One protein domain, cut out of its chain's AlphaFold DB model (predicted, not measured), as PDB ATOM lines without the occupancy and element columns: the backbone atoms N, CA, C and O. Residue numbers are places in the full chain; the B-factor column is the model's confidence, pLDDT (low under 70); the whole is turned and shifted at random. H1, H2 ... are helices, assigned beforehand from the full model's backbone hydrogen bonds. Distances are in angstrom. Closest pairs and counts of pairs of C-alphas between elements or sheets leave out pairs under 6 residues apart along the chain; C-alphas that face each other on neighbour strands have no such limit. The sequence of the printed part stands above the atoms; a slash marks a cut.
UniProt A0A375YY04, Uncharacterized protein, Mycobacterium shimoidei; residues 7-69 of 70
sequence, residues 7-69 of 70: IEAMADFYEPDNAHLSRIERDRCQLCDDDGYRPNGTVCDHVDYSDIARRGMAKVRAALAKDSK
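This is residues 7 to 69 of the 70 residues of an uncharacterized protein of Mycobacterium shimoidei (UniProt A0A375YY04). Picture an open, L-shaped chain: from a looped corner at residues 28 to 49, the long helix H3 sticks out as one arm, and the other arm runs back through H2 to the short helix H1 at its tip. The three helices touch no other helix. The printed part has 63 residues, with three named helices in the order H1, H2, H3 and no named strand; the class is all helix, with under half of the residues, 31, in named elements. The whole is extended, with a radius of gyration of the C-alphas of 17.7 A, and its outline is flat, spanning 51 by 37 by 20 A.

Find C-alpha 7 at (-9.486, 25.229, 3.429); from there H1 runs through residues 7 to 14, 11.4 A from first to last C-alpha. Next look for H2, residues 23 to 27, 6.2 A long, beginning at C-alpha 23 at (-10.126, 3.928, -18.490). H3 takes residues 50 to 67 over 26.0 A and ends at C-alpha 67 at (-49.568, -0.571, -2.318).

H1 and H2 are apart, H2 and H3 are apart, and so are H1 and H3. Look at residues 7 to 18, of which 7 to 14 belong to H1: they stand free. Residues 50 to 69, of which 50 to 67 belong to H3, stand free too. In H2 and H3 every O i to N i+4 pair is within hydrogen-bond range; in H1 1 of 4 is, beside 4 of 5 O i to N i+3 pairs.

The C-alphas of Glu 8 and Lys 69, the two farthest apart, are 52.1 A from each other. The printed part has no cut. The link from H1 to H2 is short, with 8 residues; that from H2 to H3 is long, with 22. Confidence is low, with pLDDT under 70, at residues 7 to 21, 23 and 67 to 69.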
ATOM      1  N   ILE A   7      -8.486  25.308   4.507       61.50
ATOM      2  CA  ILE A   7      -9.486  25.229   3.429       61.50
ATOM      3  C   ILE A   7      -8.823  24.847   2.096       61.50
ATOM      4  O   ILE A   7      -9.363  24.032   1.351       61.50
ATOM      5  N   GLU A   8      -7.627  25.363   1.819       60.75
ATOM      6  CA  GLU A   8      -6.852  25.035   0.615       60.75
ATOM      7  C   GLU A   8      -6.401  23.566   0.621       60.75
ATOM      8  O   GLU A   8      -6.388  22.914  -0.415       60.75
ATOM      9  N   ALA A   9      -6.108  23.004   1.799       61.47
ATOM     10  CA  ALA A   9      -5.812  21.579   1.960       61.47
ATOM     11  C   ALA A   9      -7.035  20.662   1.750       61.47
ATOM     12  O   ALA A   9      -6.874  19.488   1.434       61.47
ATOM     13  N   MET A  10      -8.259  21.175   1.931       57.22
ATOM     14  CA  MET A  10      -9.501  20.427   1.685       57.22
ATOM     15  C   MET A  10      -9.897  20.401   0.201       57.22
ATOM     16  O   MET A  10     -10.598  19.485  -0.221       57.22
ATOM     17  N   ALA A  11      -9.439  21.373  -0.592       57.16
ATOM     18  CA  ALA A  11      -9.693  21.425  -2.031       57.16
ATOM     19  C   ALA A  11      -8.930  20.336  -2.811       57.16
ATOM     20  O   ALA A  11      -9.459  19.833  -3.799       57.16
ATOM     21  N   ASP A  12      -7.765  19.900  -2.319       54.34
ATOM     22  CA  ASP A  12      -7.005  18.769  -2.880       54.34
ATOM     23  C   ASP A  12      -7.806  17.444  -2.823       54.34
ATOM     24  O   ASP A  12      -7.640  16.570  -3.664       54.34
ATOM     25  N   PHE A  13      -8.746  17.290  -1.879       51.50
ATOM     26  CA  PHE A  13      -9.630  16.110  -1.816       51.50
ATOM     27  C   PHE A  13     -10.778  16.145  -2.842       51.50
ATOM     28  O   PHE A  13     -11.495  15.156  -3.010       51.50
ATOM     29  N   TYR A  14     -10.974  17.283  -3.511       55.00
ATOM     30  CA  TYR A  14     -11.966  17.486  -4.568       55.00
ATOM     31  C   TYR A  14     -11.334  17.521  -5.967       55.00
ATOM     32  O   TYR A  14     -11.971  17.976  -6.921       55.00
ATOM     33  N   GLU A  15     -10.108  17.014  -6.123       51.84
ATOM     34  CA  GLU A  15      -9.572  16.694  -7.444       51.84
ATOM     35  C   GLU A  15     -10.484  15.661  -8.153       51.84
ATOM     36  O   GLU A  15     -11.058  14.770  -7.514       51.84
ATOM     37  N   PRO A  16     -10.678  15.762  -9.483       51.28
ATOM     38  CA  PRO A  16     -11.605  14.914 -10.246       51.28
ATOM     39  C   PRO A  16     -11.177  13.434 -10.323       51.28
ATOM     40  O   PRO A  16     -11.887  12.615 -10.909       51.28
ATOM     41  N   ASP A  17     -10.074  13.075  -9.667       48.25
ATOM     42  CA  ASP A  17      -9.537  11.719  -9.522       48.25
ATOM     43  C   ASP A  17     -10.344  10.842  -8.544       48.25
ATOM     44  O   ASP A  17     -10.004   9.690  -8.282       48.25
ATOM     45  N   ASN A  18     -11.508  11.322  -8.096       47.97
ATOM     46  CA  ASN A  18     -12.570  10.472  -7.546       47.97
ATOM     47  C   ASN A  18     -13.129   9.465  -8.582       47.97
ATOM     48  O   ASN A  18     -13.902   8.568  -8.234       47.97
ATOM     49  N   ALA A  19     -12.717   9.563  -9.852       57.16
ATOM     50  CA  ALA A  19     -12.759   8.461 -10.805       57.16
ATOM     51  C   ALA A  19     -11.602   7.494 -10.498       57.16
ATOM     52  O   ALA A  19     -10.557   7.532 -11.133       57.16
ATOM     53  N   HIS A  20     -11.812   6.633  -9.511       56.12
ATOM     54  CA  HIS A  20     -10.839   5.750  -8.852       56.12
ATOM     55  C   HIS A  20      -9.942   4.879  -9.759       56.12
ATOM     56  O   HIS A  20      -9.040   4.244  -9.228       56.12
ATOM     57  N   LEU A  21     -10.137   4.841 -11.084       58.59
ATOM     58  CA  LEU A  21      -9.219   4.247 -12.062       58.59
ATOM     59  C   LEU A  21      -9.366   4.939 -13.436       58.59
ATOM     60  O   LEU A  21     -10.483   5.161 -13.929       58.59
ATOM     61  N   SER A  22      -8.245   5.196 -14.121       70.25
ATOM     62  CA  SER A  22      -8.245   5.595 -15.536       70.25
ATOM     63  C   SER A  22      -8.943   4.531 -16.401       70.25
ATOM     64  O   SER A  22      -9.047   3.363 -16.023       70.25
ATOM     65  N   ARG A  23      -9.438   4.891 -17.598       69.06
ATOM     66  CA  ARG A  23     -10.126   3.928 -18.490       69.06
ATOM     67  C   ARG A  23      -9.278   2.678 -18.775       69.06
ATOM     68  O   ARG A  23      -9.805   1.576 -18.785       69.06
ATOM     69  N   ILE A  24      -7.966   2.852 -18.942       73.06
ATOM     70  CA  ILE A  24      -7.024   1.753 -19.201       73.06
ATOM     71  C   ILE A  24      -6.921   0.810 -17.996       73.06
ATOM     72  O   ILE A  24      -6.817  -0.400 -18.169       73.06
ATOM     73  N   GLU A  25      -6.933   1.345 -16.777       70.75
ATOM     74  CA  GLU A  25      -6.882   0.536 -15.555       70.75
ATOM     75  C   GLU A  25      -8.199  -0.201 -15.304       70.75
ATOM     76  O   GLU A  25      -8.180  -1.349 -14.865       70.75
ATOM     77  N   ARG A  26      -9.330   0.418 -15.664       73.56
ATOM     78  CA  ARG A  26     -10.651  -0.224 -15.670       73.56
ATOM     79  C   ARG A  26     -10.714  -1.407 -16.634       73.56
ATOM     80  O   ARG A  26     -11.108  -2.491 -16.224       73.56
ATOM     81  N   ASP A  27     -10.241  -1.224 -17.867       75.44
ATOM     82  CA  ASP A  27     -10.194  -2.288 -18.883       75.44
ATOM     83  C   ASP A  27      -9.227  -3.430 -18.501       75.44
ATOM     84  O   ASP A  27      -9.316  -4.536 -19.029       75.44
ATOM     85  N   ARG A  28      -8.286  -3.174 -17.581       81.62
ATOM     86  CA  ARG A  28      -7.322  -4.154 -17.055       81.62
ATOM     87  C   ARG A  28      -7.726  -4.741 -15.703       81.62
ATOM     88  O   ARG A  28      -6.900  -5.408 -15.079       81.62
ATOM     89  N   CYS A  29      -8.944  -4.496 -15.227       82.62
ATOM     90  CA  CYS A  29      -9.409  -5.083 -13.979       82.62
ATOM     91  C   CYS A  29      -9.406  -6.616 -14.083       82.62
ATOM     92  O   CYS A  29     -10.063  -7.192 -14.941       82.62
ATOM     93  N   GLN A  30      -8.660  -7.274 -13.194       85.62
ATOM     94  CA  GLN A  30      -8.610  -8.741 -13.075       85.62
ATOM     95  C   GLN A  30      -9.296  -9.233 -11.792       85.62
ATOM     96  O   GLN A  30      -9.153 -10.389 -11.403       85.62
ATOM     97  N   LEU A  31      -9.968  -8.327 -11.074       85.88
ATOM     98  CA  LEU A  31     -10.530  -8.598  -9.750       85.88
ATOM     99  C   LEU A  31     -11.987  -9.056  -9.803       85.88
ATOM    100  O   LEU A  31     -12.466  -9.645  -8.834       85.88
ATOM    101  N   CYS A  32     -12.691  -8.751 -10.888       88.31
ATOM    102  CA  CYS A  32     -14.082  -9.113 -11.105       88.31
ATOM    103  C   CYS A  32     -14.240  -9.967 -12.365       88.31
ATOM    104  O   CYS A  32     -13.331 -10.046 -13.190       88.31
ATOM    105  N   ASP A  33     -15.399 -10.600 -12.488       85.25
ATOM    106  CA  ASP A  33     -15.848 -11.249 -13.713       85.25
ATOM    107  C   ASP A  33     -16.285 -10.232 -14.788       85.25
ATOM    108  O   ASP A  33     -16.225  -9.013 -14.590       85.25
ATOM    109  N   ASP A  34     -16.728 -10.753 -15.936       82.56
ATOM    110  CA  ASP A  34     -17.217  -9.964 -17.075       82.56
ATOM    111  C   ASP A  34     -18.451  -9.116 -16.721       82.56
ATOM    112  O   ASP A  34     -18.696  -8.077 -17.335       82.56
ATOM    113  N   ASP A  35     -19.206  -9.540 -15.705       80.38
ATOM    114  CA  ASP A  35     -20.377  -8.836 -15.198       80.38
ATOM    115  C   ASP A  35     -20.015  -7.798 -14.127       80.38
ATOM    116  O   ASP A  35     -20.918  -7.130 -13.630       80.38
ATOM    117  N   GLY A  36     -18.731  -7.638 -13.776       85.81
ATOM    118  CA  GLY A  36     -18.202  -6.679 -12.801       85.81
ATOM    119  C   GLY A  36     -18.377  -7.078 -11.329       85.81
ATOM    120  O   GLY A  36     -18.209  -6.241 -10.435       85.81
ATOM    121  N   TYR A  37     -18.659  -8.352 -11.047       87.69
ATOM    122  CA  TYR A  37     -18.742  -8.901  -9.695       87.69
ATOM    123  C   TYR A  37     -17.434  -9.568  -9.270       87.69
ATOM    124  O   TYR A  37     -16.804 -10.333  -9.995       87.69
ATOM    125  N   ARG A  38     -17.012  -9.294  -8.038       89.06
ATOM    126  CA  ARG A  38     -15.903  -9.998  -7.392       89.06
ATOM    127  C   ARG A  38     -16.387 -11.335  -6.814       89.06
ATOM    128  O   ARG A  38     -17.556 -11.440  -6.438       89.06
ATOM    129  N   PRO A  39     -15.495 -12.320  -6.589       88.62
ATOM    130  CA  PRO A  39     -15.864 -13.619  -6.009       88.62
ATOM    131  C   PRO A  39     -16.549 -13.540  -4.635       88.62
ATOM    132  O   PRO A  39     -17.272 -14.449  -4.239       88.62
ATOM    133  N   ASN A  40     -16.325 -12.454  -3.894       89.56
ATOM    134  CA  ASN A  40     -16.955 -12.184  -2.602       89.56
ATOM    135  C   ASN A  40     -18.313 -11.454  -2.718       89.56
ATOM    136  O   ASN A  40     -18.842 -11.001  -1.706       89.56
ATOM    137  N   GLY A  41     -18.848 -11.277  -3.930       84.00
ATOM    138  CA  GLY A  41     -20.106 -10.575  -4.197       84.00
ATOM    139  C   GLY A  41     -20.018  -9.046  -4.159       84.00
ATOM    140  O   GLY A  41     -21.047  -8.377  -4.218       84.00
ATOM    141  N   THR A  42     -18.818  -8.468  -4.047       87.75
ATOM    142  CA  THR A  42     -18.630  -7.010  -4.150       87.75
ATOM    143  C   THR A  42     -18.671  -6.571  -5.613       87.75
ATOM    144  O   THR A  42     -18.086  -7.232  -6.465       87.75
ATOM    145  N   VAL A  43     -19.329  -5.451  -5.899       84.94
ATOM    146  CA  VAL A  43     -19.431  -4.881  -7.252       84.94
ATOM    147  C   VAL A  43     -18.243  -3.962  -7.521       84.94
ATOM    148  O   VAL A  43     -17.794  -3.262  -6.612       84.94
ATOM    149  N   CYS A  44     -17.722  -3.970  -8.746       83.69
ATOM    150  CA  CYS A  44     -16.708  -3.018  -9.171       83.69
ATOM    151  C   CYS A  44     -17.322  -1.840  -9.935       83.69
ATOM    152  O   CYS A  44     -18.130  -2.016 -10.842       83.69
ATOM    153  N   ASP A  45     -16.880  -0.630  -9.607       76.69
ATOM    154  CA  ASP A  45     -17.446   0.627 -10.112       76.69
ATOM    155  C   ASP A  45     -17.056   0.952 -11.571       76.69
ATOM    156  O   ASP A  45     -17.465   1.971 -12.129       76.69
ATOM    157  N   HIS A  46     -16.257   0.098 -12.222       78.06
ATOM    158  CA  HIS A  46     -15.837   0.318 -13.605       78.06
ATOM    159  C   HIS A  46     -16.850  -0.135 -14.659       78.06
ATOM    160  O   HIS A  46     -16.731   0.285 -15.813       78.06
ATOM    161  N   VAL A  47     -17.812  -0.982 -14.285       82.19
ATOM    162  CA  VAL A  47     -18.925  -1.393 -15.147       82.19
ATOM    163  C   VAL A  47     -20.081  -0.415 -14.957       82.19
ATOM    164  O   VAL A  47     -20.448  -0.062 -13.837       82.19
ATOM    165  N   ASP A  48     -20.671   0.035 -16.062       82.12
ATOM    166  CA  ASP A  48     -21.842   0.905 -16.011       82.12
ATOM    167  C   ASP A  48     -23.122   0.088 -15.772       82.12
ATOM    168  O   ASP A  48     -23.667  -0.546 -16.677       82.12
ATOM    169  N   TYR A  49     -23.631   0.140 -14.540       82.38
ATOM    170  CA  TYR A  49     -24.901  -0.483 -14.153       82.38
ATOM    171  C   TYR A  49     -26.091   0.477 -14.192       82.38
ATOM    172  O   TYR A  49     -27.178   0.105 -13.736       82.38
ATOM    173  N   SER A  50     -25.935   1.700 -14.703       86.62
ATOM    174  CA  SER A  50     -27.000   2.711 -14.712       86.62
ATOM    175  C   SER A  50     -28.289   2.185 -15.347       86.62
ATOM    176  O   SER A  50     -29.388   2.409 -14.831       86.62
ATOM    177  N   ASP A  51     -28.169   1.389 -16.407       85.25
ATOM    178  CA  ASP A  51     -29.298   0.767 -17.086       85.25
ATOM    179  C   ASP A  51     -29.997  -0.312 -16.251       85.25
ATOM    180  O   ASP A  51     -31.233  -0.377 -16.218       85.25
ATOM    181  N   ILE A  52     -29.230  -1.147 -15.549       87.12
ATOM    182  CA  ILE A  52     -29.770  -2.172 -14.649       87.12
ATOM    183  C   ILE A  52     -30.453  -1.496 -13.460       87.12
ATOM    184  O   ILE A  52     -31.599  -1.827 -13.140       87.12
ATOM    185  N   ALA A  53     -29.808  -0.488 -12.868       88.44
ATOM    186  CA  ALA A  53     -30.359   0.317 -11.788       88.44
ATOM    187  C   ALA A  53     -31.669   0.993 -12.213       88.44
ATOM    188  O   ALA A  53     -32.677   0.888 -11.514       88.44
ATOM    189  N   ARG A  54     -31.711   1.601 -13.403       91.88
ATOM    190  CA  ARG A  54     -32.919   2.212 -13.974       91.88
ATOM    191  C   ARG A  54     -34.065   1.208 -14.106       91.88
ATOM    192  O   ARG A  54     -35.189   1.506 -13.692       91.88
ATOM    193  N   ARG A  55     -33.801   0.006 -14.636       92.12
ATOM    194  CA  ARG A  55     -34.805  -1.072 -14.755       92.12
ATOM    195  C   ARG A  55     -35.276  -1.563 -13.383       92.12
ATOM    196  O   ARG A  55     -36.475  -1.764 -13.192       92.12
ATOM    197  N   GLY A  56     -34.360  -1.736 -12.431       92.19
ATOM    198  CA  GLY A  56     -34.670  -2.140 -11.058       92.19
ATOM    199  C   GLY A  56     -35.547  -1.114 -10.344       92.19
ATOM    200  O   GLY A  56     -36.605  -1.456  -9.816       92.19
ATOM    201  N   MET A  57     -35.178   0.164 -10.425       93.31
ATOM    202  CA  MET A  57     -35.933   1.264  -9.826       93.31
ATOM    203  C   MET A  57     -37.344   1.395 -10.407       93.31
ATOM    204  O   MET A  57     -38.283   1.675  -9.665       93.31
ATOM    205  N   ALA A  58     -37.535   1.148 -11.707       94.06
ATOM    206  CA  ALA A  58     -38.869   1.129 -12.307       94.06
ATOM    207  C   ALA A  58     -39.774   0.047 -11.684       94.06
ATOM    208  O   ALA A  58     -40.935   0.321 -11.380       94.06
ATOM    209  N   LYS A  59     -39.237  -1.156 -11.430       94.06
ATOM    210  CA  LYS A  59     -39.972  -2.243 -10.759       94.06
ATOM    211  C   LYS A  59     -40.326  -1.884  -9.317       94.06
ATOM    212  O   LYS A  59     -41.468  -2.080  -8.911       94.06
ATOM    213  N   VAL A  60     -39.375  -1.317  -8.570       92.81
ATOM    214  CA  VAL A  60     -39.595  -0.855  -7.189       92.81
ATOM    215  C   VAL A  60     -40.706   0.193  -7.141       92.81
ATOM    216  O   VAL A  60     -41.641   0.061  -6.357       92.81
ATOM    217  N   ARG A  61     -40.665   1.194  -8.030       92.69
ATOM    218  CA  ARG A  61     -41.717   2.219  -8.129       92.69
ATOM    219  C   ARG A  61     -43.081   1.618  -8.457       92.69
ATOM    220  O   ARG A  61     -44.069   2.019  -7.855       92.69
ATOM    221  N   ALA A  62     -43.141   0.655  -9.377       92.50
ATOM    222  CA  ALA A  62     -44.388  -0.025  -9.721       92.50
ATOM    223  C   ALA A  62     -44.965  -0.824  -8.538       92.50
ATOM    224  O   ALA A  62     -46.174  -0.789  -8.316       92.50
ATOM    225  N   ALA A  63     -44.114  -1.503  -7.765       91.75
ATOM    226  CA  ALA A  63     -44.526  -2.225  -6.562       91.75
ATOM    227  C   ALA A  63     -45.046  -1.269  -5.475       91.75
ATOM    228  O   ALA A  63     -46.152  -1.451  -4.981       91.75
ATOM    229  N   LEU A  64     -44.310  -0.193  -5.181       91.38
ATOM    230  CA  LEU A  64     -44.715   0.804  -4.184       91.38
ATOM    231  C   LEU A  64     -46.008   1.542  -4.574       91.38
ATOM    232  O   LEU A  64     -46.862   1.791  -3.727       91.38
ATOM    233  N   ALA A  65     -46.189   1.862  -5.859       85.25
ATOM    234  CA  ALA A  65     -47.409   2.499  -6.354       85.25
ATOM    235  C   ALA A  65     -48.640   1.576  -6.303       85.25
ATOM    236  O   ALA A  65     -49.771   2.060  -6.255       85.25
ATOM    237  N   LYS A  66     -48.440   0.251  -6.324       70.50
ATOM    238  CA  LYS A  66     -49.521  -0.730  -6.158       70.50
ATOM    239  C   LYS A  66     -50.061  -0.723  -4.726       70.50
ATOM    240  O   LYS A  66     -51.273  -0.830  -4.552       70.50
ATOM    241  N   ASP A  67     -49.191  -0.544  -3.735       62.31
ATOM    242  CA  ASP A  67     -49.568  -0.571  -2.318       62.31
ATOM    243  C   ASP A  67     -50.135   0.769  -1.820       62.31
ATOM    244  O   ASP A  67     -50.940   0.784  -0.893       62.31
ATOM    245  N   SER A  68     -49.803   1.897  -2.464       60.25
ATOM    246  CA  SER A  68     -50.324   3.223  -2.082       60.25
ATOM    247  C   SER A  68     -51.772   3.498  -2.522       60.25
ATOM    248  O   SER A  68     -52.306   4.559  -2.208       60.25
ATOM    249  N   LYS A  69     -52.391   2.612  -3.313       58.88
ATOM    250  CA  LYS A  69     -53.780   2.748  -3.801       58.88
ATOM    251  C   LYS A  69     -54.802   1.975  -2.953       58.88
ATOM    252  O   LYS A  69     -55.909   1.728  -3.434       58.88
TER     253      LYS A  69